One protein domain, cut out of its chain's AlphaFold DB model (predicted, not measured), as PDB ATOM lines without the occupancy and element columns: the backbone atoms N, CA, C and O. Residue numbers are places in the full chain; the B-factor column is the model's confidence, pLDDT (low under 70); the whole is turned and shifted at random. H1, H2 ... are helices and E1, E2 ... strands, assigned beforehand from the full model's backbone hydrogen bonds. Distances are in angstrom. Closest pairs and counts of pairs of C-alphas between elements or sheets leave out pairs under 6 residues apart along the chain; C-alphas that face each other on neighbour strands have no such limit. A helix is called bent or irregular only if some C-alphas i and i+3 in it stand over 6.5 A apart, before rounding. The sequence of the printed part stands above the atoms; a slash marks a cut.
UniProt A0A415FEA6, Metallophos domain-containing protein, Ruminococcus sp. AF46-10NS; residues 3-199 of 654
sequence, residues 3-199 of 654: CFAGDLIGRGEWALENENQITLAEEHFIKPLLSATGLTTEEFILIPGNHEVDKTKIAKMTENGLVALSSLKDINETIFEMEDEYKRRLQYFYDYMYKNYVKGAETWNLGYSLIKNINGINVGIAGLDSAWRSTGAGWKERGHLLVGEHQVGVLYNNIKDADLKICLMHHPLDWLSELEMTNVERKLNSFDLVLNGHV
ATOM      1  N   CYS A   3     158.316  28.527  54.363       94.50
ATOM      2  CA  CYS A   3     158.564  27.086  54.403       94.50
ATOM      3  C   CYS A   3     158.905  26.606  52.992       94.50
ATOM      4  O   CYS A   3     158.100  26.773  52.078       94.50
ATOM      5  N   PHE A   4     160.091  26.029  52.818       93.62
ATOM      6  CA  PHE A   4     160.595  25.549  51.540       93.62
ATOM      7  C   PHE A   4     160.751  24.024  51.580       93.62
ATOM      8  O   PHE A   4     161.668  23.488  52.203       93.62
ATOM      9  N   ALA A   5     159.817  23.318  50.945       91.38
ATOM     10  CA  ALA A   5     159.668  21.869  51.053       91.38
ATOM     11  C   ALA A   5     160.607  21.081  50.113       91.38
ATOM     12  O   ALA A   5     160.138  20.176  49.438       91.38
ATOM     13  N   GLY A   6     161.902  21.413  50.047       91.19
ATOM     14  CA  GLY A   6     162.907  20.705  49.229       91.19
ATOM     15  C   GLY A   6     162.982  21.138  47.761       91.19
ATOM     16  O   GLY A   6     162.260  22.042  47.346       91.19
ATOM     17  N   ASP A   7     163.866  20.501  46.984       91.88
ATOM     18  CA  ASP A   7     164.187  20.861  45.590       91.88
ATOM     19  C   ASP A   7     164.692  22.308  45.436       91.88
ATOM     20  O   ASP A   7     164.297  23.053  44.535       91.88
ATOM     21  N   LEU A   8     165.579  22.728  46.339       93.19
ATOM     22  CA  LEU A   8     166.252  24.026  46.266       93.19
ATOM     23  C   LEU A   8     167.264  24.053  45.117       93.19
ATOM     24  O   LEU A   8     167.469  25.091  44.484       93.19
ATOM     25  N   ILE A   9     167.906  22.914  44.866       93.12
ATOM     26  CA  ILE A   9     168.907  22.741  43.816       93.12
ATOM     27  C   ILE A   9     168.470  21.673  42.811       93.12
ATOM     28  O   ILE A   9     167.473  20.981  42.988       93.12
ATOM     29  N   GLY A  10     169.208  21.546  41.708       89.62
ATOM     30  CA  GLY A  10     168.904  20.577  40.660       89.62
ATOM     31  C   GLY A  10     169.568  19.215  40.859       89.62
ATOM     32  O   GLY A  10     169.020  18.218  40.379       89.62
ATOM     33  N   ARG A  11     170.756  19.169  41.483       92.19
ATOM     34  CA  ARG A  11     171.578  17.956  41.645       92.19
ATOM     35  C   ARG A  11     172.480  18.029  42.877       92.19
ATOM     36  O   ARG A  11     173.367  18.881  42.937       92.19
ATOM     37  N   GLY A  12     172.332  17.076  43.797       94.69
ATOM     38  CA  GLY A  12     173.140  16.996  45.014       94.69
ATOM     39  C   GLY A  12     174.642  16.853  44.764       94.69
ATOM     40  O   GLY A  12     175.444  17.480  45.452       94.69
ATOM     41  N   GLU A  13     175.051  16.126  43.722       95.00
ATOM     42  CA  GLU A  13     176.468  15.973  43.363       95.00
ATOM     43  C   GLU A  13     177.141  17.282  42.897       95.00
ATOM     44  O   GLU A  13     178.369  17.377  42.867       95.00
ATOM     45  N   TRP A  14     176.356  18.299  42.519       96.19
ATOM     46  CA  TRP A  14     176.827  19.625  42.083       96.19
ATOM     47  C   TRP A  14     176.468  20.732  43.088       96.19
ATOM     48  O   TRP A  14     176.529  21.924  42.775       96.19
ATOM     49  N   ALA A  15     176.082  20.342  44.304       95.25
ATOM     50  CA  ALA A  15     175.626  21.269  45.328       95.25
ATOM     51  C   ALA A  15     176.729  22.227  45.794       95.25
ATOM     52  O   ALA A  15     176.516  23.438  45.825       95.25
ATOM     53  N   LEU A  16     177.899  21.681  46.147       94.31
ATOM     54  CA  LEU A  16     179.042  22.429  46.692       94.31
ATOM     55  C   LEU A  16     180.201  22.568  45.694       94.31
ATOM     56  O   LEU A  16     181.001  23.496  45.793       94.31
ATOM     57  N   GLU A  17     180.290  21.648  44.735       88.81
ATOM     58  CA  GLU A  17     181.328  21.591  43.700       88.81
ATOM     59  C   GLU A  17     180.698  21.711  42.300       88.81
ATOM     60  O   GLU A  17     179.478  21.668  42.148       88.81
ATOM     61  N   ASN A  18     181.518  21.841  41.253       92.31
ATOM     62  CA  ASN A  18     181.079  22.075  39.868       92.31
ATOM     63  C   ASN A  18     180.288  23.385  39.707       92.31
ATOM     64  O   ASN A  18     180.885  24.457  39.662       92.31
ATOM     65  N   GLU A  19     178.960  23.300  39.610       93.00
ATOM     66  CA  GLU A  19     178.076  24.459  39.456       93.00
ATOM     67  C   GLU A  19     177.866  25.220  40.771       93.00
ATOM     68  O   GLU A  19     177.428  26.366  40.733       93.00
ATOM     69  N   ASN A  20     178.197  24.607  41.918       94.94
ATOM     70  CA  ASN A  20     178.030  25.204  43.245       94.94
ATOM     71  C   ASN A  20     176.593  25.723  43.450       94.94
ATOM     72  O   ASN A  20     176.346  26.890  43.779       94.94
ATOM     73  N   GLN A  21     175.628  24.834  43.195       96.19
ATOM     74  CA  GLN A  21     174.209  25.180  43.125       96.19
ATOM     75  C   GLN A  21     173.663  25.758  44.436       96.19
ATOM     76  O   GLN A  21     172.754  26.582  44.392       96.19
ATOM     77  N   ILE A  22     174.242  25.406  45.590       96.38
ATOM     78  CA  ILE A  22     173.863  26.000  46.879       96.38
ATOM     79  C   ILE A  22     174.180  27.497  46.906       96.38
ATOM     80  O   ILE A  22     173.340  28.295  47.313       96.38
ATOM     81  N   THR A  23     175.356  27.905  46.423       96.56
ATOM     82  CA  THR A  23     175.716  29.332  46.370       96.56
ATOM     83  C   THR A  23     174.809  30.089  45.401       96.56
ATOM     84  O   THR A  23     174.352  31.186  45.716       96.56
ATOM     85  N   LEU A  24     174.480  29.485  44.254       96.06
ATOM     86  CA  LEU A  24     173.540  30.076  43.300       96.06
ATOM     87  C   LEU A  24     172.142  30.248  43.910       96.06
ATOM     88  O   LEU A  24     171.542  31.312  43.766       96.06
ATOM     89  N   ALA A  25     171.643  29.236  44.622       95.25
ATOM     90  CA  ALA A  25     170.354  29.299  45.305       95.25
ATOM     91  C   ALA A  25     170.334  30.388  46.392       95.25
ATOM     92  O   ALA A  25     169.381  31.162  46.488       95.25
ATOM     93  N   GLU A  26     171.408  30.516  47.170       96.25
ATOM     94  CA  GLU A  26     171.569  31.574  48.170       96.25
ATOM     95  C   GLU A  26     171.521  32.976  47.554       96.25
ATOM     96  O   GLU A  26     170.783  33.846  48.019       96.25
ATOM     97  N   GLU A  27     172.322  33.215  46.516       96.88
ATOM     98  CA  GLU A  27     172.509  34.545  45.931       96.88
ATOM     99  C   GLU A  27     171.337  34.995  45.064       96.88
ATOM    100  O   GLU A  27     170.968  36.170  45.101       96.88
ATOM    101  N   HIS A  28     170.746  34.075  44.304       94.81
ATOM    102  CA  HIS A  28     169.743  34.412  43.296       94.81
ATOM    103  C   HIS A  28     168.309  34.104  43.712       94.81
ATOM    104  O   HIS A  28     167.388  34.615  43.077       94.81
ATOM    105  N   PHE A  29     168.098  33.323  44.774       93.56
ATOM    106  CA  PHE A  29     166.757  32.971  45.232       93.56
ATOM    107  C   PHE A  29     166.514  33.337  46.699       93.56
ATOM    108  O   PHE A  29     165.677  34.200  46.975       93.56
ATOM    109  N   ILE A  30     167.268  32.762  47.641       96.00
ATOM    110  CA  ILE A  30     166.971  32.915  49.073       96.00
ATOM    111  C   ILE A  30     167.202  34.352  49.547       96.00
ATOM    112  O   ILE A  30     166.288  34.962  50.103       96.00
ATOM    113  N   LYS A  31     168.387  34.936  49.316       97.06
ATOM    114  CA  LYS A  31     168.679  36.312  49.761       97.06
ATOM    115  C   LYS A  31     167.739  37.348  49.130       97.06
ATOM    116  O   LYS A  31     167.237  38.187  49.882       97.06
ATOM    117  N   PRO A  32     167.442  37.310  47.812       97.06
ATOM    118  CA  PRO A  32     166.435  38.191  47.227       97.06
ATOM    119  C   PRO A  32     165.052  38.041  47.869       97.06
ATOM    120  O   PRO A  32     164.420  39.050  48.178       97.06
ATOM    121  N   LEU A  33     164.600  36.809  48.133       95.25
ATOM    122  CA  LEU A  33     163.296  36.551  48.750       95.25
ATOM    123  C   LEU A  33     163.223  37.063  50.197       95.25
ATOM    124  O   LEU A  33     162.248  37.714  50.579       95.25
ATOM    125  N   LEU A  34     164.265  36.823  50.993       96.94
ATOM    126  CA  LEU A  34     164.382  37.358  52.352       96.94
ATOM    127  C   LEU A  34     164.371  38.889  52.347       96.94
ATOM    128  O   LEU A  34     163.599  39.508  53.078       96.94
ATOM    129  N   SER A  35     165.144  39.508  51.450       97.38
ATOM    130  CA  SER A  35     165.169  40.965  51.303       97.38
ATOM    131  C   SER A  35     163.810  41.537  50.893       97.38
ATOM    132  O   SER A  35     163.437  42.597  51.387       97.38
ATOM    133  N   ALA A  36     163.079  40.868  49.998       96.06
ATOM    134  CA  ALA A  36     161.769  41.323  49.531       96.06
ATOM    135  C   ALA A  36     160.681  41.197  50.609       96.06
ATOM    136  O   ALA A  36     159.751  41.999  50.646       96.06
ATOM    137  N   THR A  37     160.800  40.201  51.489       95.25
ATOM    138  CA  THR A  37     159.833  39.937  52.568       95.25
ATOM    139  C   THR A  37     160.189  40.626  53.886       95.25
ATOM    140  O   THR A  37     159.357  40.668  54.790       95.25
ATOM    141  N   GLY A  38     161.404  41.172  54.008       96.12
ATOM    142  CA  GLY A  38     161.921  41.737  55.259       96.12
ATOM    143  C   GLY A  38     162.209  40.682  56.331       96.12
ATOM    144  O   GLY A  38     162.332  41.026  57.504       96.12
ATOM    145  N   LEU A  39     162.285  39.408  55.939       95.31
ATOM    146  CA  LEU A  39     162.568  38.283  56.824       95.31
ATOM    147  C   LEU A  39     164.071  38.002  56.886       95.31
ATOM    148  O   LEU A  39     164.844  38.414  56.020       95.31
ATOM    149  N   THR A  40     164.484  37.256  57.903       94.00
ATOM    150  CA  THR A  40     165.853  36.772  58.062       94.00
ATOM    151  C   THR A  40     165.927  35.269  57.807       94.00
ATOM    152  O   THR A  40     164.923  34.590  57.589       94.00
ATOM    153  N   THR A  41     167.139  34.718  57.852       92.62
ATOM    154  CA  THR A  41     167.348  33.268  57.766       92.62
ATOM    155  C   THR A  41     166.670  32.513  58.907       92.62
ATOM    156  O   THR A  41     166.380  31.333  58.749       92.62
ATOM    157  N   GLU A  42     166.382  33.170  60.038       90.94
ATOM    158  CA  GLU A  42     165.648  32.549  61.141       90.94
ATOM    159  C   GLU A  42     164.188  32.272  60.774       90.94
ATOM    160  O   GLU A  42     163.604  31.338  61.303       90.94
ATOM    161  N   GLU A  43     163.577  32.995  59.839       93.06
ATOM    162  CA  GLU A  43     162.201  32.728  59.406       93.06
ATOM    163  C   GLU A  43     162.109  31.832  58.168       93.06
ATOM    164  O   GLU A  43     160.998  31.600  57.684       93.06
ATOM    165  N   PHE A  44     163.237  31.323  57.664       95.31
ATOM    166  CA  PHE A  44     163.302  30.454  56.492       95.31
ATOM    167  C   PHE A  44     163.529  29.001  56.917       95.31
ATOM    168  O   PHE A  44     164.614  28.615  57.344       95.31
ATOM    169  N   ILE A  45     162.475  28.195  56.820       95.44
ATOM    170  CA  ILE A  45     162.466  26.775  57.173       95.44
ATOM    171  C   ILE A  45     162.641  25.963  55.895       95.44
ATOM    172  O   ILE A  45     161.921  26.197  54.926       95.44
ATOM    173  N   LEU A  46     163.557  24.997  55.893       94.94
ATOM    174  CA  LEU A  46     163.787  24.130  54.740       94.94
ATOM    175  C   LEU A  46     164.005  22.674  55.145       94.94
ATOM    176  O   LEU A  46     164.355  22.383  56.283       94.94
ATOM    177  N   ILE A  47     163.817  21.777  54.191       95.88
ATOM    178  CA  ILE A  47     164.068  20.334  54.286       95.88
ATOM    179  C   ILE A  47     164.666  19.852  52.957       95.88
ATOM    180  O   ILE A  47     164.546  20.569  51.960       95.88
ATOM    181  N   PRO A  48     165.304  18.672  52.901       95.38
ATOM    182  CA  PRO A  48     165.749  18.104  51.633       95.38
ATOM    183  C   PRO A  48     164.575  17.593  50.787       95.38
ATOM    184  O   PRO A  48     163.597  17.050  51.307       95.38
ATOM    185  N   GLY A  49     164.706  17.732  49.470       94.19
ATOM    186  CA  GLY A  49     163.960  16.993  48.458       94.19
ATOM    187  C   GLY A  49     164.836  15.943  47.778       94.19
ATOM    188  O   GLY A  49     165.983  15.697  48.164       94.19
ATOM    189  N   ASN A  50     164.295  15.274  46.761       93.38
ATOM    190  CA  ASN A  50     165.040  14.227  46.063       93.38
ATOM    191  C   ASN A  50     166.147  14.786  45.154       93.38
ATOM    192  O   ASN A  50     167.087  14.060  44.824       93.38
ATOM    193  N   HIS A  51     166.070  16.058  44.758       93.12
ATOM    194  CA  HIS A  51     167.135  16.700  43.991       93.12
ATOM    195  C   HIS A  51     168.385  17.014  44.826       93.12
ATOM    196  O   HIS A  51     169.486  17.056  44.272       93.12
ATOM    197  N   GLU A  52     168.252  17.158  46.147       95.50
ATOM    198  CA  GLU A  52     169.382  17.326  47.064       95.50
ATOM    199  C   GLU A  52     170.205  16.039  47.253       95.50
ATOM    200  O   GLU A  52     171.314  16.097  47.779       95.50
ATOM    201  N   VAL A  53     169.724  14.874  46.816       96.00
ATOM    202  CA  VAL A  53     170.453  13.607  46.973       96.00
ATOM    203  C   VAL A  53     171.728  13.597  46.121       96.00
ATOM    204  O   VAL A  53     171.667  13.665  44.893       96.00
ATOM    205  N   ASP A  54     172.894  13.435  46.758       95.94
ATOM    206  CA  ASP A  54     174.155  13.160  46.059       95.94
ATOM    207  C   ASP A  54     174.180  11.698  45.596       95.94
ATOM    208  O   ASP A  54     174.501  10.762  46.341       95.94
ATOM    209  N   LYS A  55     173.861  11.506  44.314       93.75
ATOM    210  CA  LYS A  55     173.776  10.187  43.678       93.75
ATOM    211  C   LYS A  55     175.102   9.431  43.688       93.75
ATOM    212  O   LYS A  55     175.099   8.203  43.616       93.75
ATOM    213  N   THR A  56     176.234  10.128  43.807       93.62
ATOM    214  CA  THR A  56     177.561   9.495  43.854       93.62
ATOM    215  C   THR A  56     177.830   8.782  45.179       93.62
ATOM    216  O   THR A  56     178.727   7.941  45.254       93.62
ATOM    217  N   LYS A  57     177.043   9.076  46.223       94.81
ATOM    218  CA  LYS A  57     177.148   8.454  47.553       94.81
ATOM    219  C   LYS A  57     176.229   7.249  47.738       94.81
ATOM    220  O   LYS A  57     176.245   6.651  48.810       94.81
ATOM    221  N   ILE A  58     175.454   6.872  46.721       93.50
ATOM    222  CA  ILE A  58     174.547   5.724  46.792       93.50
ATOM    223  C   ILE A  58     175.340   4.430  46.569       93.50
ATOM    224  O   ILE A  58     175.776   4.120  45.457       93.50
ATOM    225  N   ALA A  59     175.512   3.648  47.633       92.06
ATOM    226  CA  ALA A  59     176.138   2.335  47.560       92.06
ATOM    227  C   ALA A  59     175.153   1.293  47.004       92.06
ATOM    228  O   ALA A  59     174.103   1.031  47.584       92.06
ATOM    229  N   LYS A  60     175.508   0.657  45.879       90.81
ATOM    230  CA  LYS A  60     174.609  -0.252  45.143       90.81
ATOM    231  C   LYS A  60     174.096  -1.435  45.974       90.81
ATOM    232  O   LYS A  60     172.934  -1.796  45.850       90.81
ATOM    233  N   MET A  61     174.955  -2.066  46.778       90.19
ATOM    234  CA  MET A  61     174.552  -3.231  47.582       90.19
ATOM    235  C   MET A  61     173.648  -2.832  48.746       90.19
ATOM    236  O   MET A  61     172.649  -3.499  48.990       90.19
ATOM    237  N   THR A  62     173.959  -1.715  49.398       90.06
ATOM    238  CA  THR A  62     173.151  -1.130  50.470       90.06
ATOM    239  C   THR A  62     171.768  -0.736  49.959       90.06
ATOM    240  O   THR A  62     170.762  -1.121  50.543       90.06
ATOM    241  N   GLU A  63     171.697  -0.074  48.801       91.62
ATOM    242  CA  GLU A  63     170.425   0.278  48.162       91.62
ATOM    243  C   GLU A  63     169.597  -0.964  47.800       91.62
ATOM    244  O   GLU A  63     168.400  -0.995  48.065       91.62
ATOM    245  N   ASN A  64     170.221  -2.027  47.273       90.19
ATOM    246  CA  ASN A  64     169.521  -3.290  47.015       90.19
ATOM    247  C   ASN A  64     168.925  -3.903  48.297       90.19
ATOM    248  O   ASN A  64     167.852  -4.496  48.235       90.19
ATOM    249  N   GLY A  65     169.611  -3.769  49.438       90.50
ATOM    250  CA  GLY A  65     169.104  -4.202  50.741       90.50
ATOM    251  C   GLY A  65     167.897  -3.379  51.198       90.50
ATOM    252  O   GLY A  65     166.873  -3.952  51.554       90.50
ATOM    253  N   LEU A  66     167.979  -2.049  51.098       90.38
ATOM    254  CA  LEU A  66     166.878  -1.141  51.453       90.38
ATOM    255  C   LEU A  66     165.640  -1.340  50.561       90.38
ATOM    256  O   LEU A  66     164.514  -1.244  51.038       90.38
ATOM    257  N   VAL A  67     165.827  -1.649  49.272       89.62
ATOM    258  CA  VAL A  67     164.736  -2.018  48.346       89.62
ATOM    259  C   VAL A  67     164.039  -3.316  48.774       89.62
ATOM    260  O   VAL A  67     162.855  -3.482  48.500       89.62
ATOM    261  N   ALA A  68     164.761  -4.244  49.406       89.19
ATOM    262  CA  ALA A  68     164.249  -5.563  49.769       89.19
ATOM    263  C   ALA A  68     163.456  -5.586  51.091       89.19
ATOM    264  O   ALA A  68     162.942  -6.643  51.460       89.19
ATOM    265  N   LEU A  69     163.345  -4.453  51.797       90.44
ATOM    266  CA  LEU A  69     162.488  -4.331  52.978       90.44
ATOM    267  C   LEU A  69     161.037  -4.654  52.594       90.44
ATOM    268  O   LEU A  69     160.484  -4.063  51.669       90.44
ATOM    269  N   SER A  70     160.437  -5.620  53.290       88.69
ATOM    270  CA  SER A  70     159.144  -6.208  52.903       88.69
ATOM    271  C   SER A  70     158.099  -6.196  54.017       88.69
ATOM    272  O   SER A  70     156.968  -6.628  53.803       88.69
ATOM    273  N   SER A  71     158.452  -5.683  55.196       89.81
ATOM    274  CA  SER A  71     157.539  -5.565  56.326       89.81
ATOM    275  C   SER A  71     157.693  -4.225  57.043       89.81
ATOM    276  O   SER A  71     158.773  -3.635  57.077       89.81
ATOM    277  N   LEU A  72     156.604  -3.769  57.667       88.00
ATOM    278  CA  LEU A  72     156.600  -2.570  58.509       88.00
ATOM    279  C   LEU A  72     157.592  -2.684  59.677       88.00
ATOM    280  O   LEU A  72     158.212  -1.699  60.071       88.00
ATOM    281  N   LYS A  73     157.774  -3.898  60.210       90.56
ATOM    282  CA  LYS A  73     158.732  -4.170  61.281       90.56
ATOM    283  C   LYS A  73     160.164  -3.862  60.836       90.56
ATOM    284  O   LYS A  73     160.851  -3.121  61.530       90.56
ATOM    285  N   ASP A  74     160.574  -4.367  59.672       91.50
ATOM    286  CA  ASP A  74     161.935  -4.161  59.159       91.50
ATOM    287  C   ASP A  74     162.196  -2.678  58.847       91.50
ATOM    288  O   ASP A  74     163.285  -2.163  59.107       91.50
ATOM    289  N   ILE A  75     161.185  -1.970  58.322       92.12
ATOM    290  CA  ILE A  75     161.248  -0.519  58.081       92.12
ATOM    291  C   ILE A  75     161.478   0.225  59.401       92.12
ATOM    292  O   ILE A  75     162.394   1.042  59.502       92.12
ATOM    293  N   ASN A  76     160.677  -0.075  60.425       89.88
ATOM    294  CA  ASN A  76     160.773   0.579  61.727       89.88
ATOM    295  C   ASN A  76     162.110   0.296  62.424       89.88
ATOM    296  O   ASN A  76     162.716   1.229  62.951       89.88
ATOM    297  N   GLU A  77     162.597  -0.948  62.392       91.25
ATOM    298  CA  GLU A  77     163.919  -1.313  62.922       91.25
ATOM    299  C   GLU A  77     165.038  -0.562  62.182       91.25
ATOM    300  O   GLU A  77     165.868   0.071  62.828       91.25
ATOM    301  N   THR A  78     165.000  -0.516  60.845       93.12
ATOM    302  CA  THR A  78     165.987   0.220  60.027       93.12
ATOM    303  C   THR A  78     166.026   1.711  60.372       93.12
ATOM    304  O   THR A  78     167.086   2.333  60.394       93.12
ATOM    305  N   ILE A  79     164.866   2.312  60.636       91.06
ATOM    306  CA  ILE A  79     164.747   3.743  60.938       91.06
ATOM    307  C   ILE A  79     165.163   4.052  62.375       91.06
ATOM    308  O   ILE A  79     165.761   5.099  62.637       91.06
ATOM    309  N   PHE A  80     164.893   3.134  63.298       88.25
ATOM    310  CA  PHE A  80     165.362   3.221  64.674       88.25
ATOM    311  C   PHE A  80     166.888   3.059  64.764       88.25
ATOM    312  O   PHE A  80     167.556   3.869  65.407       88.25
ATOM    313  N   GLU A  81     167.445   2.081  64.049       89.88
ATOM    314  CA  GLU A  81     168.877   1.760  63.983       89.88
ATOM    315  C   GLU A  81     169.573   2.421  62.776       89.88
ATOM    316  O   GLU A  81     170.474   1.851  62.168       89.88
ATOM    317  N   MET A  82     169.150   3.639  62.415       91.38
ATOM    318  CA  MET A  82     169.616   4.354  61.222       91.38
ATOM    319  C   MET A  82     171.148   4.454  61.149       91.38
ATOM    320  O   MET A  82     171.772   5.210  61.900       91.38
ATOM    321  N   GLU A  83     171.749   3.765  60.178       91.94
ATOM    322  CA  GLU A  83     173.182   3.850  59.909       91.94
ATOM    323  C   GLU A  83     173.536   5.095  59.083       91.94
ATOM    324  O   GLU A  83     172.832   5.493  58.150       91.94
ATOM    325  N   ASP A  84     174.702   5.688  59.361       90.12
ATOM    326  CA  ASP A  84     175.174   6.877  58.643       90.12
ATOM    327  C   ASP A  84     175.329   6.646  57.135       90.12
ATOM    328  O   ASP A  84     175.188   7.587  56.357       90.12
ATOM    329  N   GLU A  85     175.615   5.417  56.694       90.88
ATOM    330  CA  GLU A  85     175.731   5.095  55.268       90.88
ATOM    331  C   GLU A  85     174.430   5.358  54.497       90.88
ATOM    332  O   GLU A  85     174.488   5.812  53.353       90.88
ATOM    333  N   TYR A  86     173.268   5.147  55.120       90.50
ATOM    334  CA  TYR A  86     171.971   5.269  54.450       90.50
ATOM    335  C   TYR A  86     171.662   6.732  54.126       90.50
ATOM    336  O   TYR A  86     171.258   7.055  53.003       90.50
ATOM    337  N   LYS A  87     171.955   7.624  55.080       89.81
ATOM    338  CA  LYS A  87     171.681   9.066  55.005       89.81
ATOM    339  C   LYS A  87     172.852   9.919  54.505       89.81
ATOM    340  O   LYS A  87     172.661  11.095  54.198       89.81
ATOM    341  N   ARG A  88     174.061   9.354  54.340       93.12
ATOM    342  CA  ARG A  88     175.264  10.090  53.887       93.12
ATOM    343  C   ARG A  88     175.047  10.867  52.586       93.12
ATOM    344  O   ARG A  88     175.669  11.908  52.388       93.12
ATOM    345  N   ARG A  89     174.151  10.374  51.724       94.31
ATOM    346  CA  ARG A  89     173.743  11.002  50.457       94.31
ATOM    347  C   ARG A  89     173.134  12.406  50.611       94.31
ATOM    348  O   ARG A  89     173.121  13.154  49.641       94.31
ATOM    349  N   LEU A  90     172.686  12.775  51.812       96.00
ATOM    350  CA  LEU A  90     172.133  14.092  52.149       96.00
ATOM    351  C   LEU A  90     172.949  14.838  53.215       96.00
ATOM    352  O   LEU A  90     172.602  15.961  53.571       96.00
ATOM    353  N   GLN A  91     174.056  14.263  53.700       95.25
ATOM    354  CA  GLN A  91     174.797  14.816  54.840       95.25
ATOM    355  C   GLN A  91     175.253  16.260  54.607       95.25
ATOM    356  O   GLN A  91     175.117  17.098  55.492       95.25
ATOM    357  N   TYR A  92     175.738  16.574  53.402       95.81
ATOM    358  CA  TYR A  92     176.168  17.934  53.075       95.81
ATOM    359  C   TYR A  92     175.012  18.946  53.201       95.81
ATOM    360  O   TYR A  92     175.226  20.090  53.605       95.81
ATOM    361  N   PHE A  93     173.788  18.528  52.858       96.19
ATOM    362  CA  PHE A  93     172.607  19.378  52.885       96.19
ATOM    363  C   PHE A  93     172.085  19.547  54.307       96.19
ATOM    364  O   PHE A  93     171.729  20.658  54.696       96.19
ATOM    365  N   TYR A  94     172.115  18.481  55.113       94.75
ATOM    366  CA  TYR A  94     171.869  18.578  56.551       94.75
ATOM    367  C   TYR A  94     172.813  19.585  57.207       94.75
ATOM    368  O   TYR A  94     172.354  20.492  57.897       94.75
ATOM    369  N   ASP A  95     174.119  19.475  56.952       94.06
ATOM    370  CA  ASP A  95     175.119  20.373  57.529       94.06
ATOM    371  C   ASP A  95     174.863  21.832  57.117       94.06
ATOM    372  O   ASP A  95     174.915  22.741  57.950       94.06
ATOM    373  N   TYR A  96     174.541  22.059  55.838       95.00
ATOM    374  CA  TYR A  96     174.162  23.367  55.303       95.00
ATOM    375  C   TYR A  96     172.911  23.935  55.994       95.00
ATOM    376  O   TYR A  96     172.937  25.058  56.506       95.00
ATOM    377  N   MET A  97     171.836  23.153  56.061       94.62
ATOM    378  CA  MET A  97     170.559  23.537  56.655       94.62
ATOM    379  C   MET A  97     170.691  23.829  58.157       94.62
ATOM    380  O   MET A  97     170.311  24.914  58.610       94.62
ATOM    381  N   TYR A  98     171.259  22.893  58.925       92.44
ATOM    382  CA  TYR A  98     171.393  22.995  60.382       92.44
ATOM    383  C   TYR A  98     172.253  24.181  60.800       92.44
ATOM    384  O   TYR A  98     171.928  24.893  61.753       92.44
ATOM    385  N   LYS A  99     173.333  24.441  60.063       92.12
ATOM    386  CA  LYS A  99     174.238  25.549  60.359       92.12
ATOM    387  C   LYS A  99     173.612  26.915  60.072       92.12
ATOM    388  O   LYS A  99     173.847  27.859  60.833       92.12
ATOM    389  N   ASN A 100     172.866  27.039  58.974       92.56
ATOM    390  CA  ASN A 100     172.491  28.345  58.432       92.56
ATOM    391  C   ASN A 100     171.053  28.773  58.764       92.56
ATOM    392  O   ASN A 100     170.833  29.969  58.949       92.56
ATOM    393  N   TYR A 101     170.106  27.839  58.908       92.06
ATOM    394  CA  TYR A 101     168.670  28.167  58.927       92.06
ATOM    395  C   TYR A 101     167.909  27.673  60.155       92.06
ATOM    396  O   TYR A 101     167.065  28.385  60.694       92.06
ATOM    397  N   VAL A 102     168.210  26.472  60.646       86.25
ATOM    398  CA  VAL A 102     167.438  25.842  61.737       86.25
ATOM    399  C   VAL A 102     168.236  25.795  63.043       86.25
ATOM    400  O   VAL A 102     168.287  24.795  63.755       86.25
ATOM    401  N   LYS A 103     168.884  26.916  63.371       83.25
ATOM    402  CA  LYS A 103     169.642  27.064  64.621       83.25
ATOM    403  C   LYS A 103     168.725  26.858  65.829       83.25
ATOM    404  O   LYS A 103     167.646  27.438  65.894       83.25
ATOM    405  N   GLY A 104     169.183  26.057  66.792       83.25
ATOM    406  CA  GLY A 104     168.417  25.743  68.003       83.25
ATOM    407  C   GLY A 104     167.316  24.696  67.808       83.25
ATOM    408  O   GLY A 104     166.554  24.467  68.741       83.25
ATOM    409  N   ALA A 105     167.231  24.062  66.634       90.12
ATOM    410  CA  ALA A 105     166.345  22.925  66.427       90.12
ATOM    411  C   ALA A 105     166.840  21.684  67.187       90.12
ATOM    412  O   ALA A 105     168.044  21.421  67.260       90.12
ATOM    413  N   GLU A 106     165.902  20.895  67.700       93.75
ATOM    414  CA  GLU A 106     166.179  19.547  68.185       93.75
ATOM    415  C   GLU A 106     166.234  18.607  66.985       93.75
ATOM    416  O   GLU A 106     165.227  18.389  66.301       93.75
ATOM    417  N   THR A 107     167.427  18.095  66.695       90.50
ATOM    418  CA  THR A 107     167.668  17.219  65.552       90.50
ATOM    419  C   THR A 107     167.449  15.757  65.919       90.50
ATOM    420  O   THR A 107     167.744  15.304  67.026       90.50
ATOM    421  N   TRP A 108     166.951  15.001  64.949       88.44
ATOM    422  CA  TRP A 108     166.858  13.550  64.985       88.44
ATOM    423  C   TRP A 108     167.453  12.976  63.691       88.44
ATOM    424  O   TRP A 108     167.683  13.712  62.733       88.44
ATOM    425  N   ASN A 109     167.727  11.668  63.651       87.12
ATOM    426  CA  ASN A 109     168.446  11.000  62.556       87.12
ATOM    427  C   ASN A 109     168.050  11.450  61.143       87.12
ATOM    428  O   ASN A 109     168.936  11.649  60.314       87.12
ATOM    429  N   LEU A 110     166.747  11.595  60.901       92.50
ATOM    430  CA  LEU A 110     166.160  11.960  59.615       92.50
ATOM    431  C   LEU A 110     165.321  13.245  59.684       92.50
ATOM    432  O   LEU A 110     164.335  13.364  58.979       92.50
ATOM    433  N   GLY A 111     165.650  14.214  60.534       93.75
ATOM    434  CA  GLY A 111     164.873  15.453  60.556       93.75
ATOM    435  C   GLY A 111     165.121  16.313  61.777       93.75
ATOM    436  O   GLY A 111     166.100  16.141  62.504       93.75
ATOM    437  N   TYR A 112     164.223  17.258  62.013       96.50
ATOM    438  CA  TYR A 112     164.334  18.168  63.142       96.50
ATOM    439  C   TYR A 112     162.987  18.712  63.588       96.50
ATOM    440  O   TYR A 112     161.988  18.657  62.873       96.50
ATOM    441  N   SER A 113     162.987  19.284  64.784       97.44
ATOM    442  CA  SER A 113     161.847  19.980  65.360       97.44
ATOM    443  C   SER A 113     162.275  21.324  65.939       97.44
ATOM    444  O   SER A 113     163.401  21.482  66.413       97.44
ATOM    445  N   LEU A 114     161.394  22.316  65.873       95.50
ATOM    446  CA  LEU A 114     161.603  23.629  66.472       95.50
ATOM    447  C   LEU A 114     160.286  24.209  66.979       95.50
ATOM    448  O   LEU A 114     159.219  23.920  66.443       95.50
ATOM    449  N   ILE A 115     160.379  25.091  67.968       95.62
ATOM    450  CA  ILE A 115     159.262  25.920  68.416       95.62
ATOM    451  C   ILE A 115     159.672  27.378  68.246       95.62
ATOM    452  O   ILE A 115     160.731  27.795  68.719       95.62
ATOM    453  N   LYS A 116     158.837  28.159  67.560       92.88
ATOM    454  CA  LYS A 116     159.022  29.601  67.368       92.88
ATOM    455  C   LYS A 116     157.826  30.354  67.907       92.88
ATOM    456  O   LYS A 116     156.693  30.008  67.598       92.88
ATOM    457  N   ASN A 117     158.078  31.413  68.669       92.81
ATOM    458  CA  ASN A 117     157.020  32.337  69.045       92.81
ATOM    459  C   ASN A 117     156.848  33.379  67.933       92.81
ATOM    460  O   ASN A 117     157.752  34.173  67.679       92.81
ATOM    461  N   ILE A 118     155.704  33.349  67.252       90.75
ATOM    462  CA  ILE A 118     155.364  34.267  66.163       90.75
ATOM    463  C   ILE A 118     154.080  34.982  66.568       90.75
ATOM    464  O   ILE A 118     153.042  34.348  66.724       90.75
ATOM    465  N   ASN A 119     154.141  36.302  66.758       88.38
ATOM    466  CA  ASN A 119     152.997  37.116  67.191       88.38
ATOM    467  C   ASN A 119     152.321  36.606  68.485       88.38
ATOM    468  O   ASN A 119     151.108  36.711  68.633       88.38
ATOM    469  N   GLY A 120     153.095  36.039  69.420       86.75
ATOM    470  CA  GLY A 120     152.569  35.472  70.665       86.75
ATOM    471  C   GLY A 120     152.054  34.034  70.554       86.75
ATOM    472  O   GLY A 120     151.749  33.447  71.586       86.75
ATOM    473  N   ILE A 121     152.017  33.450  69.353       91.06
ATOM    474  CA  ILE A 121     151.614  32.061  69.098       91.06
ATOM    475  C   ILE A 121     152.865  31.182  69.089       91.06
ATOM    476  O   ILE A 121     153.828  31.476  68.374       91.06
ATOM    477  N   ASN A 122     152.862  30.088  69.850       95.25
ATOM    478  CA  ASN A 122     153.919  29.087  69.783       95.25
ATOM    479  C   ASN A 122     153.666  28.167  68.585       95.25
ATOM    480  O   ASN A 122     152.790  27.305  68.614       95.25
ATOM    481  N   VAL A 123     154.447  28.354  67.527       95.94
ATOM    482  CA  VAL A 123     154.392  27.551  66.306       95.94
ATOM    483  C   VAL A 123     155.440  26.448  66.397       95.94
ATOM    484  O   VAL A 123     156.644  26.714  66.369       95.94
ATOM    485  N   GLY A 124     154.973  25.212  66.521       97.00
ATOM    486  CA  GLY A 124     155.778  24.002  66.487       97.00
ATOM    487  C   GLY A 124     155.940  23.511  65.055       97.00
ATOM    488  O   GLY A 124     154.957  23.375  64.331       97.00
ATOM    489  N   ILE A 125     157.170  23.250  64.628       97.50
ATOM    490  CA  ILE A 125     157.479  22.830  63.261       97.50
ATOM    491  C   ILE A 125     158.319  21.559  63.317       97.50
ATOM    492  O   ILE A 125     159.347  21.537  63.992       97.50
ATOM    493  N   ALA A 126     157.901  20.530  62.584       97.94
ATOM    494  CA  ALA A 126     158.667  19.312  62.351       97.94
ATOM    495  C   ALA A 126     159.085  19.247  60.877       97.94
ATOM    496  O   ALA A 126     158.234  19.178  59.991       97.94
ATOM    497  N   GLY A 127     160.390  19.284  60.618       97.44
ATOM    498  CA  GLY A 127     160.962  19.036  59.299       97.44
ATOM    499  C   GLY A 127     161.320  17.563  59.166       97.44
ATOM    500  O   GLY A 127     162.262  17.108  59.816       97.44
ATOM    501  N   LEU A 128     160.569  16.834  58.342       97.06
ATOM    502  CA  LEU A 128     160.797  15.418  58.072       97.06
ATOM    503  C   LEU A 128     161.644  15.246  56.814       97.06
ATOM    504  O   LEU A 128     161.357  15.846  55.771       97.06
ATOM    505  N   ASP A 129     162.636  14.366  56.874       96.06
ATOM    506  CA  ASP A 129     163.302  13.894  55.675       96.06
ATOM    507  C   ASP A 129     162.511  12.733  55.064       96.06
ATOM    508  O   ASP A 129     162.466  11.619  55.587       96.06
ATOM    509  N   SER A 130     161.894  13.017  53.919       95.31
ATOM    510  CA  SER A 130     161.220  12.022  53.070       95.31
ATOM    511  C   SER A 130     162.060  11.595  51.861       95.31
ATOM    512  O   SER A 130     161.635  10.755  51.074       95.31
ATOM    513  N   ALA A 131     163.230  12.202  51.669       95.44
ATOM    514  CA  ALA A 131     164.149  11.981  50.561       95.44
ATOM    515  C   ALA A 131     165.328  11.069  50.920       95.44
ATOM    516  O   ALA A 131     166.049  10.650  50.016       95.44
ATOM    517  N   TRP A 132     165.515  10.704  52.191       94.50
ATOM    518  CA  TRP A 132     166.636   9.865  52.640       94.50
ATOM    519  C   TRP A 132     166.774   8.538  51.874       94.50
ATOM    520  O   TRP A 132     167.892   8.110  51.588       94.50
ATOM    521  N   ARG A 133     165.650   7.911  51.486       93.06
ATOM    522  CA  ARG A 133     165.617   6.681  50.670       93.06
ATOM    523  C   ARG A 133     165.538   6.951  49.163       93.06
ATOM    524  O   ARG A 133     165.543   6.021  48.355       93.06
ATOM    525  N   SER A 134     165.458   8.208  48.745       93.94
ATOM    526  CA  SER A 134     165.474   8.527  47.325       93.94
ATOM    527  C   SER A 134     166.853   8.241  46.719       93.94
ATOM    528  O   SER A 134     167.918   8.367  47.331       93.94
ATOM    529  N   THR A 135     166.803   7.823  45.467       92.38
ATOM    530  CA  THR A 135     167.908   7.639  44.531       92.38
ATOM    531  C   THR A 135     167.934   8.742  43.467       92.38
ATOM    532  O   THR A 135     168.781   8.741  42.569       92.38
ATOM    533  N   GLY A 136     166.989   9.686  43.538       86.62
ATOM    534  CA  GLY A 136     166.753  10.725  42.542       86.62
ATOM    535  C   GLY A 136     166.351  10.154  41.179       86.62
ATOM    536  O   GLY A 136     166.711  10.727  40.144       86.62
ATOM    537  N   ALA A 137     165.661   9.007  41.169       86.50
ATOM    538  CA  ALA A 137     165.164   8.337  39.965       86.50
ATOM    539  C   ALA A 137     163.810   8.895  39.479       86.50
ATOM    540  O   ALA A 137     163.307   8.471  38.433       86.50
ATOM    541  N   GLY A 138     163.245   9.870  40.199       84.81
ATOM    542  CA  GLY A 138     162.034  10.586  39.806       84.81
ATOM    543  C   GLY A 138     160.808   9.682  39.889       84.81
ATOM    544  O   GLY A 138     160.656   8.934  40.845       84.81
ATOM    545  N   TRP A 139     159.952   9.698  38.864       83.31
ATOM    546  CA  TRP A 139     158.659   8.991  38.866       83.31
ATOM    547  C   TRP A 139     158.712   7.498  39.228       83.31
ATOM    548  O   TRP A 139     157.744   6.955  39.749       83.31
ATOM    549  N   LYS A 140     159.843   6.825  38.983       86.19
ATOM    550  CA  LYS A 140     160.030   5.407  39.335       86.19
ATOM    551  C   LYS A 140     160.014   5.137  40.842       86.19
ATOM    552  O   LYS A 140     159.981   3.979  41.232       86.19
ATOM    553  N   GLU A 141     160.094   6.175  41.666       90.00
ATOM    554  CA  GLU A 141     160.137   6.065  43.125       90.00
ATOM    555  C   GLU A 141     158.756   6.229  43.769       90.00
ATOM    556  O   GLU A 141     158.610   5.999  44.967       90.00
ATOM    557  N   ARG A 142     157.732   6.590  42.983       89.50
ATOM    558  CA  ARG A 142     156.357   6.703  43.468       89.50
ATOM    559  C   ARG A 142     155.869   5.343  43.979       89.50
ATOM    560  O   ARG A 142     155.985   4.351  43.267       89.50
ATOM    561  N   GLY A 143     155.331   5.310  45.197       90.12
ATOM    562  CA  GLY A 143     154.904   4.083  45.876       90.12
ATOM    563  C   GLY A 143     156.048   3.269  46.499       90.12
ATOM    564  O   GLY A 143     155.832   2.138  46.928       90.12
ATOM    565  N   HIS A 144     157.274   3.803  46.523       91.81
ATOM    566  CA  HIS A 144     158.468   3.080  46.973       91.81
ATOM    567  C   HIS A 144     159.331   3.856  47.974       91.81
ATOM    568  O   HIS A 144     160.302   3.300  48.493       91.81
ATOM    569  N   LEU A 145     159.027   5.128  48.240       94.19
ATOM    570  CA  LEU A 145     159.770   5.901  49.228       94.19
ATOM    571  C   LEU A 145     159.398   5.486  50.648       94.19
ATOM    572  O   LEU A 145     158.312   4.964  50.896       94.19
ATOM    573  N   LEU A 146     160.331   5.740  51.563       94.81
ATOM    574  CA  LEU A 146     160.170   5.458  52.979       94.81
ATOM    575  C   LEU A 146     160.370   6.738  53.792       94.81
ATOM    576  O   LEU A 146     161.258   7.532  53.488       94.81
ATOM    577  N   VAL A 147     159.572   6.920  54.837       94.00
ATOM    578  CA  VAL A 147     159.655   8.020  55.812       94.00
ATOM    579  C   VAL A 147     159.851   7.461  57.220       94.00
ATOM    580  O   VAL A 147     160.698   7.961  57.961       94.00
ATOM    581  N   GLY A 148     159.116   6.409  57.582       90.94
ATOM    582  CA  GLY A 148     159.124   5.825  58.918       90.94
ATOM    583  C   GLY A 148     158.197   6.506  59.898       90.94
ATOM    584  O   GLY A 148     158.410   7.654  60.293       90.94
ATOM    585  N   GLU A 149     157.238   5.741  60.408       89.88
ATOM    586  CA  GLU A 149     156.304   6.187  61.444       89.88
ATOM    587  C   GLU A 149     157.027   6.725  62.697       89.88
ATOM    588  O   GLU A 149     156.633   7.745  63.269       89.88
ATOM    589  N   HIS A 150     158.128   6.075  63.095       89.81
ATOM    590  CA  HIS A 150     158.904   6.458  64.277       89.81
ATOM    591  C   HIS A 150     159.495   7.873  64.166       89.81
ATOM    592  O   HIS A 150     159.474   8.625  65.143       89.81
ATOM    593  N   GLN A 151     159.970   8.264  62.975       92.12
ATOM    594  CA  GLN A 151     160.487   9.610  62.710       92.12
ATOM    595  C   GLN A 151     159.417  10.667  63.020       92.12
ATOM    596  O   GLN A 151     159.674  11.630  63.747       92.12
ATOM    597  N   VAL A 152     158.204  10.453  62.501       94.69
ATOM    598  CA  VAL A 152     157.067  11.362  62.690       94.69
ATOM    599  C   VAL A 152     156.717  11.474  64.171       94.69
ATOM    600  O   VAL A 152     156.544  12.577  64.684       94.69
ATOM    601  N   GLY A 153     156.656  10.338  64.875       92.31
ATOM    602  CA  GLY A 153     156.308  10.288  66.293       92.31
ATOM    603  C   GLY A 153     157.296  11.035  67.193       92.31
ATOM    604  O   GLY A 153     156.870  11.817  68.043       92.31
ATOM    605  N   VAL A 154     158.604  10.831  67.000       93.62
ATOM    606  CA  VAL A 154     159.642  11.512  67.794       93.62
ATOM    607  C   VAL A 154     159.576  13.023  67.592       93.62
ATOM    608  O   VAL A 154     159.493  13.768  68.565       93.62
ATOM    609  N   LEU A 155     159.553  13.476  66.338       96.25
ATOM    610  CA  LEU A 155     159.585  14.906  66.030       96.25
ATOM    611  C   LEU A 155     158.282  15.615  66.416       96.25
ATOM    612  O   LEU A 155     158.323  16.750  66.886       96.25
ATOM    613  N   TYR A 156     157.135  14.941  66.294       95.38
ATOM    614  CA  TYR A 156     155.860  15.457  66.791       95.38
ATOM    615  C   TYR A 156     155.864  15.634  68.312       95.38
ATOM    616  O   TYR A 156     155.416  16.663  68.816       95.38
ATOM    617  N   ASN A 157     156.391  14.656  69.056       95.12
ATOM    618  CA  ASN A 157     156.405  14.700  70.520       95.12
ATOM    619  C   ASN A 157     157.149  15.920  71.076       95.12
ATOM    620  O   ASN A 157     156.751  16.433  72.122       95.12
ATOM    621  N   ASN A 158     158.166  16.409  70.365       96.31
ATOM    622  CA  ASN A 158     158.921  17.603  70.743       96.31
ATOM    623  C   ASN A 158     158.101  18.899  70.607       96.31
ATOM    624  O   ASN A 158     158.401  19.890  71.266       96.31
ATOM    625  N   ILE A 159     157.055  18.901  69.771       96.25
ATOM    626  CA  ILE A 159     156.234  20.086  69.472       96.25
ATOM    627  C   ILE A 159     154.760  19.939  69.874       96.25
ATOM    628  O   ILE A 159     153.951  20.820  69.585       96.25
ATOM    629  N   LYS A 160     154.384  18.831  70.518       93.00
ATOM    630  CA  LYS A 160     152.985  18.474  70.816       93.00
ATOM    631  C   LYS A 160     152.228  19.533  71.626       93.00
ATOM    632  O   LYS A 160     151.013  19.644  71.491       93.00
ATOM    633  N   ASP A 161     152.947  20.311  72.435       91.25
ATOM    634  CA  ASP A 161     152.388  21.339  73.317       91.25
ATOM    635  C   ASP A 161     152.324  22.728  72.641       91.25
ATOM    636  O   ASP A 161     151.925  23.705  73.269       91.25
ATOM    637  N   ALA A 162     152.715  22.837  71.364       94.06
ATOM    638  CA  ALA A 162     152.622  24.072  70.591       94.06
ATOM    639  C   ALA A 162     151.173  24.392  70.180       94.06
ATOM    640  O   ALA A 162     150.366  23.492  69.917       94.06
ATOM    641  N   ASP A 163     150.865  25.683  70.053       89.81
ATOM    642  CA  ASP A 163     149.534  26.182  69.688       89.81
ATOM    643  C   ASP A 163     149.164  25.801  68.247       89.81
ATOM    644  O   ASP A 163     148.033  25.402  67.982       89.81
ATOM    645  N   LEU A 164     150.135  25.877  67.329       91.69
ATOM    646  CA  LEU A 164     150.009  25.488  65.923       91.69
ATOM    647  C   LEU A 164     151.135  24.519  65.555       91.69
ATOM    648  O   LEU A 164     152.306  24.831  65.769       91.69
ATOM    649  N   LYS A 165     150.794  23.367  64.977       95.25
ATOM    650  CA  LYS A 165     151.728  22.277  64.663       95.25
ATOM    651  C   LYS A 165     151.814  22.086  63.154       95.25
ATOM    652  O   LYS A 165     150.834  21.727  62.503       95.25
ATOM    653  N   ILE A 166     153.002  22.304  62.602       96.12
ATOM    654  CA  ILE A 166     153.269  22.257  61.165       96.12
ATOM    655  C   ILE A 166     154.272  21.142  60.880       96.12
ATOM    656  O   ILE A 166     155.366  21.121  61.435       96.12
ATOM    657  N   CYS A 167     153.916  20.230  59.987       96.88
ATOM    658  CA  CYS A 167     154.839  19.275  59.397       96.88
ATOM    659  C   CYS A 167     155.298  19.793  58.032       96.88
ATOM    660  O   CYS A 167     154.484  20.264  57.237       96.88
ATOM    661  N   LEU A 168     156.590  19.671  57.741       96.50
ATOM    662  CA  LEU A 168     157.184  19.974  56.445       96.50
ATOM    663  C   LEU A 168     157.892  18.715  55.929       96.50
ATOM    664  O   LEU A 168     158.809  18.223  56.583       96.50
ATOM    665  N   MET A 169     157.471  18.186  54.777       95.50
ATOM    666  CA  MET A 169     158.068  16.999  54.140       95.50
ATOM    667  C   MET A 169     158.012  17.130  52.611       95.50
ATOM    668  O   MET A 169     157.027  17.619  52.085       95.50
ATOM    669  N   HIS A 170     159.036  16.711  51.867       94.19
ATOM    670  CA  HIS A 170     159.077  16.969  50.419       94.19
ATOM    671  C   HIS A 170     158.044  16.150  49.631       94.19
ATOM    672  O   HIS A 170     157.262  16.714  48.865       94.19
ATOM    673  N   HIS A 171     158.019  14.831  49.824       92.50
ATOM    674  CA  HIS A 171     157.168  13.930  49.049       92.50
ATOM    675  C   HIS A 171     155.752  13.833  49.650       92.50
ATOM    676  O   HIS A 171     155.621  13.756  50.869       92.50
ATOM    677  N   PRO A 172     154.673  13.830  48.851       89.25
ATOM    678  CA  PRO A 172     153.325  13.516  49.336       89.25
ATOM    679  C   PRO A 172     153.115  12.021  49.626       89.25
ATOM    680  O   PRO A 172     153.907  11.175  49.221       89.25
ATOM    681  N   LEU A 173     152.012  11.693  50.308       88.88
ATOM    682  CA  LEU A 173     151.691  10.333  50.774       88.88
ATOM    683  C   LEU A 173     151.679   9.264  49.670       88.88
ATOM    684  O   LEU A 173     152.094   8.141  49.919       88.88
ATOM    685  N   ASP A 174     151.257   9.597  48.450       86.56
ATOM    686  CA  ASP A 174     151.183   8.643  47.332       86.56
ATOM    687  C   ASP A 174     152.558   8.231  46.775       86.56
ATOM    688  O   ASP A 174     152.646   7.382  45.888       86.56
ATOM    689  N   TRP A 175     153.637   8.830  47.279       91.56
ATOM    690  CA  TRP A 175     155.006   8.415  46.992       91.56
ATOM    691  C   TRP A 175     155.535   7.365  47.967       91.56
ATOM    692  O   TRP A 175     156.520   6.695  47.646       91.56
ATOM    693  N   LEU A 176     154.894   7.210  49.126       93.50
ATOM    694  CA  LEU A 176     155.317   6.274  50.158       93.50
ATOM    695  C   LEU A 176     154.915   4.842  49.799       93.50
ATOM    696  O   LEU A 176     153.942   4.607  49.082       93.50
ATOM    697  N   SER A 177     155.665   3.880  50.330       93.06
ATOM    698  CA  SER A 177     155.324   2.463  50.239       93.06
ATOM    699  C   SER A 177     153.988   2.152  50.915       93.06
ATOM    700  O   SER A 177     153.733   2.591  52.039       93.06
ATOM    701  N   GLU A 178     153.171   1.310  50.277       87.12
ATOM    702  CA  GLU A 178     151.921   0.793  50.854       87.12
ATOM    703  C   GLU A 178     152.136   0.088  52.206       87.12
ATOM    704  O   GLU A 178     151.218   0.046  53.019       87.12
ATOM    705  N   LEU A 179     153.357  -0.403  52.472       89.38
ATOM    706  CA  LEU A 179     153.731  -1.047  53.734       89.38
ATOM    707  C   LEU A 179     153.624  -0.120  54.954       89.38
ATOM    708  O   LEU A 179     153.396  -0.613  56.054       89.38
ATOM    709  N   GLU A 180     153.807   1.195  54.784       90.50
ATOM    710  CA  GLU A 180     153.790   2.166  55.893       90.50
ATOM    711  C   GLU A 180     152.886   3.386  55.660       90.50
ATOM    712  O   GLU A 180     152.649   4.150  56.595       90.50
ATOM    713  N   MET A 181     152.368   3.588  54.443       88.25
ATOM    714  CA  MET A 181     151.609   4.789  54.069       88.25
ATOM    715  C   MET A 181     150.460   5.082  55.046       88.25
ATOM    716  O   MET A 181     150.349   6.205  55.537       88.25
ATOM    717  N   THR A 182     149.644   4.077  55.378       83.25
ATOM    718  CA  THR A 182     148.503   4.220  56.302       83.25
ATOM    719  C   THR A 182     148.952   4.603  57.718       83.25
ATOM    720  O   THR A 182     148.318   5.428  58.382       83.25
ATOM    721  N   ASN A 183     150.056   4.024  58.188       86.56
ATOM    722  CA  ASN A 183     150.642   4.294  59.500       86.56
ATOM    723  C   ASN A 183     151.205   5.718  59.586       86.56
ATOM    724  O   ASN A 183     150.918   6.455  60.534       86.56
ATOM    725  N   VAL A 184     151.958   6.131  58.566       90.56
ATOM    726  CA  VAL A 184     152.517   7.483  58.466       90.56
ATOM    727  C   VAL A 184     151.401   8.520  58.349       90.56
ATOM    728  O   VAL A 184     151.409   9.492  59.104       90.56
ATOM    729  N   GLU A 185     150.397   8.300  57.493       88.06
ATOM    730  CA  GLU A 185     149.225   9.183  57.369       88.06
ATOM    731  C   GLU A 185     148.521   9.366  58.721       88.06
ATOM    732  O   GLU A 185     148.202  10.489  59.118       88.06
ATOM    733  N   ARG A 186     148.343   8.281  59.488       81.38
ATOM    734  CA  ARG A 186     147.744   8.337  60.828       81.38
ATOM    735  C   ARG A 186     148.511   9.274  61.763       81.38
ATOM    736  O   ARG A 186     147.872  10.033  62.492       81.38
ATOM    737  N   LYS A 187     149.848   9.249  61.743       87.31
ATOM    738  CA  LYS A 187     150.682  10.146  62.563       87.31
ATOM    739  C   LYS A 187     150.679  11.579  62.046       87.31
ATOM    740  O   LYS A 187     150.530  12.492  62.856       87.31
ATOM    741  N   LEU A 188     150.787  11.779  60.730       89.62
ATOM    742  CA  LEU A 188     150.745  13.104  60.095       89.62
ATOM    743  C   LEU A 188     149.438  13.843  60.379       89.62
ATOM    744  O   LEU A 188     149.436  15.063  60.529       89.62
ATOM    745  N   ASN A 189     148.341  13.114  60.557       85.19
ATOM    746  CA  ASN A 189     147.075  13.728  60.931       85.19
ATOM    747  C   ASN A 189     147.057  14.306  62.366       85.19
ATOM    748  O   ASN A 189     146.088  14.948  62.753       85.19
ATOM    749  N   SER A 190     148.119  14.133  63.162       85.56
ATOM    750  CA  SER A 190     148.266  14.799  64.470       85.56
ATOM    751  C   SER A 190     148.695  16.272  64.349       85.56
ATOM    752  O   SER A 190     148.683  16.996  65.349       85.56
ATOM    753  N   PHE A 191     149.098  16.708  63.152       91.06
ATOM    754  CA  PHE A 191     149.494  18.080  62.834       91.06
ATOM    755  C   PHE A 191     148.305  18.892  62.300       91.06
ATOM    756  O   PHE A 191     147.386  18.346  61.687       91.06
ATOM    757  N   ASP A 192     148.350  20.212  62.472       90.12
ATOM    758  CA  ASP A 192     147.349  21.130  61.914       90.12
ATOM    759  C   ASP A 192     147.581  21.351  60.412       90.12
ATOM    760  O   ASP A 192     146.640  21.398  59.614       90.12
ATOM    761  N   LEU A 193     148.854  21.452  60.014       91.94
ATOM    762  CA  LEU A 193     149.284  21.662  58.634       91.94
ATOM    763  C   LEU A 193     150.346  20.634  58.248       91.94
ATOM    764  O   LEU A 193     151.297  20.415  58.997       91.94
ATOM    765  N   VAL A 194     150.222  20.065  57.052       93.44
ATOM    766  CA  VAL A 194     151.259  19.240  56.420       93.44
ATOM    767  C   VAL A 194     151.591  19.881  55.072       93.44
ATOM    768  O   VAL A 194     150.732  20.013  54.200       93.44
ATOM    769  N   LEU A 195     152.817  20.387  54.954       92.94
ATOM    770  CA  LEU A 195     153.292  21.164  53.814       92.94
ATOM    771  C   LEU A 195     154.264  20.325  52.985       92.94
ATOM    772  O   LEU A 195     155.291  19.876  53.507       92.94
ATOM    773  N   ASN A 196     153.949  20.140  51.701       89.75
ATOM    774  CA  ASN A 196     154.714  19.266  50.810       89.75
ATOM    775  C   ASN A 196     155.026  19.920  49.462       89.75
ATOM    776  O   ASN A 196     154.496  20.981  49.130       89.75
ATOM    777  N   GLY A 197     155.904  19.282  48.684       82.69
ATOM    778  CA  GLY A 197     156.300  19.708  47.343       82.69
ATOM    779  C   GLY A 197     156.220  18.573  46.317       82.69
ATOM    780  O   GLY A 197     155.288  17.769  46.326       82.69
ATOM    781  N   HIS A 198     157.224  18.508  45.438       76.50
ATOM    782  CA  HIS A 198     157.498  17.424  44.482       76.50
ATOM    783  C   HIS A 198     156.558  17.282  43.263       76.50
ATOM    784  O   HIS A 198     157.029  17.034  42.151       76.50
ATOM    785  N   VAL A 199     155.242  17.430  43.424       66.56
ATOM    786  CA  VAL A 199     154.272  17.108  42.357       66.56
ATOM    787  C   VAL A 199     154.215  18.193  41.269       66.56
ATOM    788  O   VAL A 199     154.242  19.391  41.548       66.56
TER     789      VAL A 199
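Overview. This is residues 3 to 199 of the 654 residues of the protein "Metallophos domain-containing protein" of Ruminococcus sp. AF46-10NS (UniProt A0A415FEA6). A twisted sheet of five strands has H6 packed along one of its faces, over E3 and E4, with H7 side by side with H6. The hairpin of E3 and E4 reaches to one end of the body and H2 lies at the other; H4 only grazes the sheet, and H1 lies farther out and touches no helix. The 197 printed residues include seven named helices and six named strands, in the order H1 E1 H2 H3 H4 E2 E3 E4 H5 H6 E5 H7 E6. The sheet is mixed, in the order E2 E3 E4 E5 E6, and the class is mixed, helices and strands. The whole is compact, with a radius of gyration of the C-alphas of 16.3 A and spans of 48 by 44 by 27 A.

Arrangement. Start at residues 3 to 4, which pair in parallel with residues 45 to 46 of E1, residues 44 to 46, a strand that pairs with no named strand. H1, residues 21 to 37, is only just apart from E1, closest 8.1 A. H2, residues 60 to 67, is close to but not clearly touching H4, residues 84 to 100; their closest C-alphas, of Thr 62 and Tyr 86, are 7.6 A apart, and their lines are about perpendicular at 88 degrees. Next come E2, residues 106 to 108, E3, residues 111 to 118, and E4, residues 121 to 128, a meander, each strand the antiparallel neighbour of the one before. In the hairpin E2 and E3, look for N 108 and O 111 at 2.8 A; in the hairpin E3 and E4, for N 114 and O 125 at 2.9 A. H4 only just is on this sheet, which it only grazes with residues 94 to 98. H6, residues 149 to 159, is on the sheet at a height of 7.7 A, along the strands at 26 degrees to E3 on the local plane; its closest C-alpha pair with E4 is Ile 159 and Gly 124, 4.9 A. H3, residues 72 to 80, touches H6 at a steep tilt of 49 degrees, closest C-alphas Asn 76 and His 150, 6.7 A. E5, residues 164 to 168, is parallel to E4, with N 166 and O 124 at 2.8 A. H7, residues 181 to 188, touches H6 at a shallow tilt of 4 degrees, the same way, closest C-alphas Val 184 and Glu 149, 5.0 A. E6, residues 193 to 196, is an edge strand parallel to E5, with N 195 and O 167 at 2.8 A. E4, H5 H6, E5 and E5, H7, E6 are strand-helix-strand units with right-handed crossovers, H5 being residues 138 to 141. Every O i to N i+4 pair is within hydrogen-bond range in H2, H3 and H7, against 10 of 13 in H1, 9 of 13 in H4 and 6 of 7 in H6; H5 is too short for one.

Along the chain. Find C-alpha 21 at (174.209, 25.180, 43.125); from there H1 runs 22.7 A and is only just irregular, with C-alphas 28 and 31 6.8 A apart. H4 runs 21.6 A and is irregular, with C-alphas 89 and 92 7.8 A apart and a kink of 66 degrees near residue 91. E3 is 21.8 A long, E4 22.0 A and H6 16.1 A. E6 ends at C-alpha 196, (154.714, 19.266, 50.810).

Size, cuts and confidence. The two C-alphas farthest apart are those of Met 61 and Gly 120, 50.1 A. The printed part has no cut. The links E1 to H2 and E5 to H7 are long. The mean pLDDT of the printed part is 92.2, and residue 199 alone is under 70.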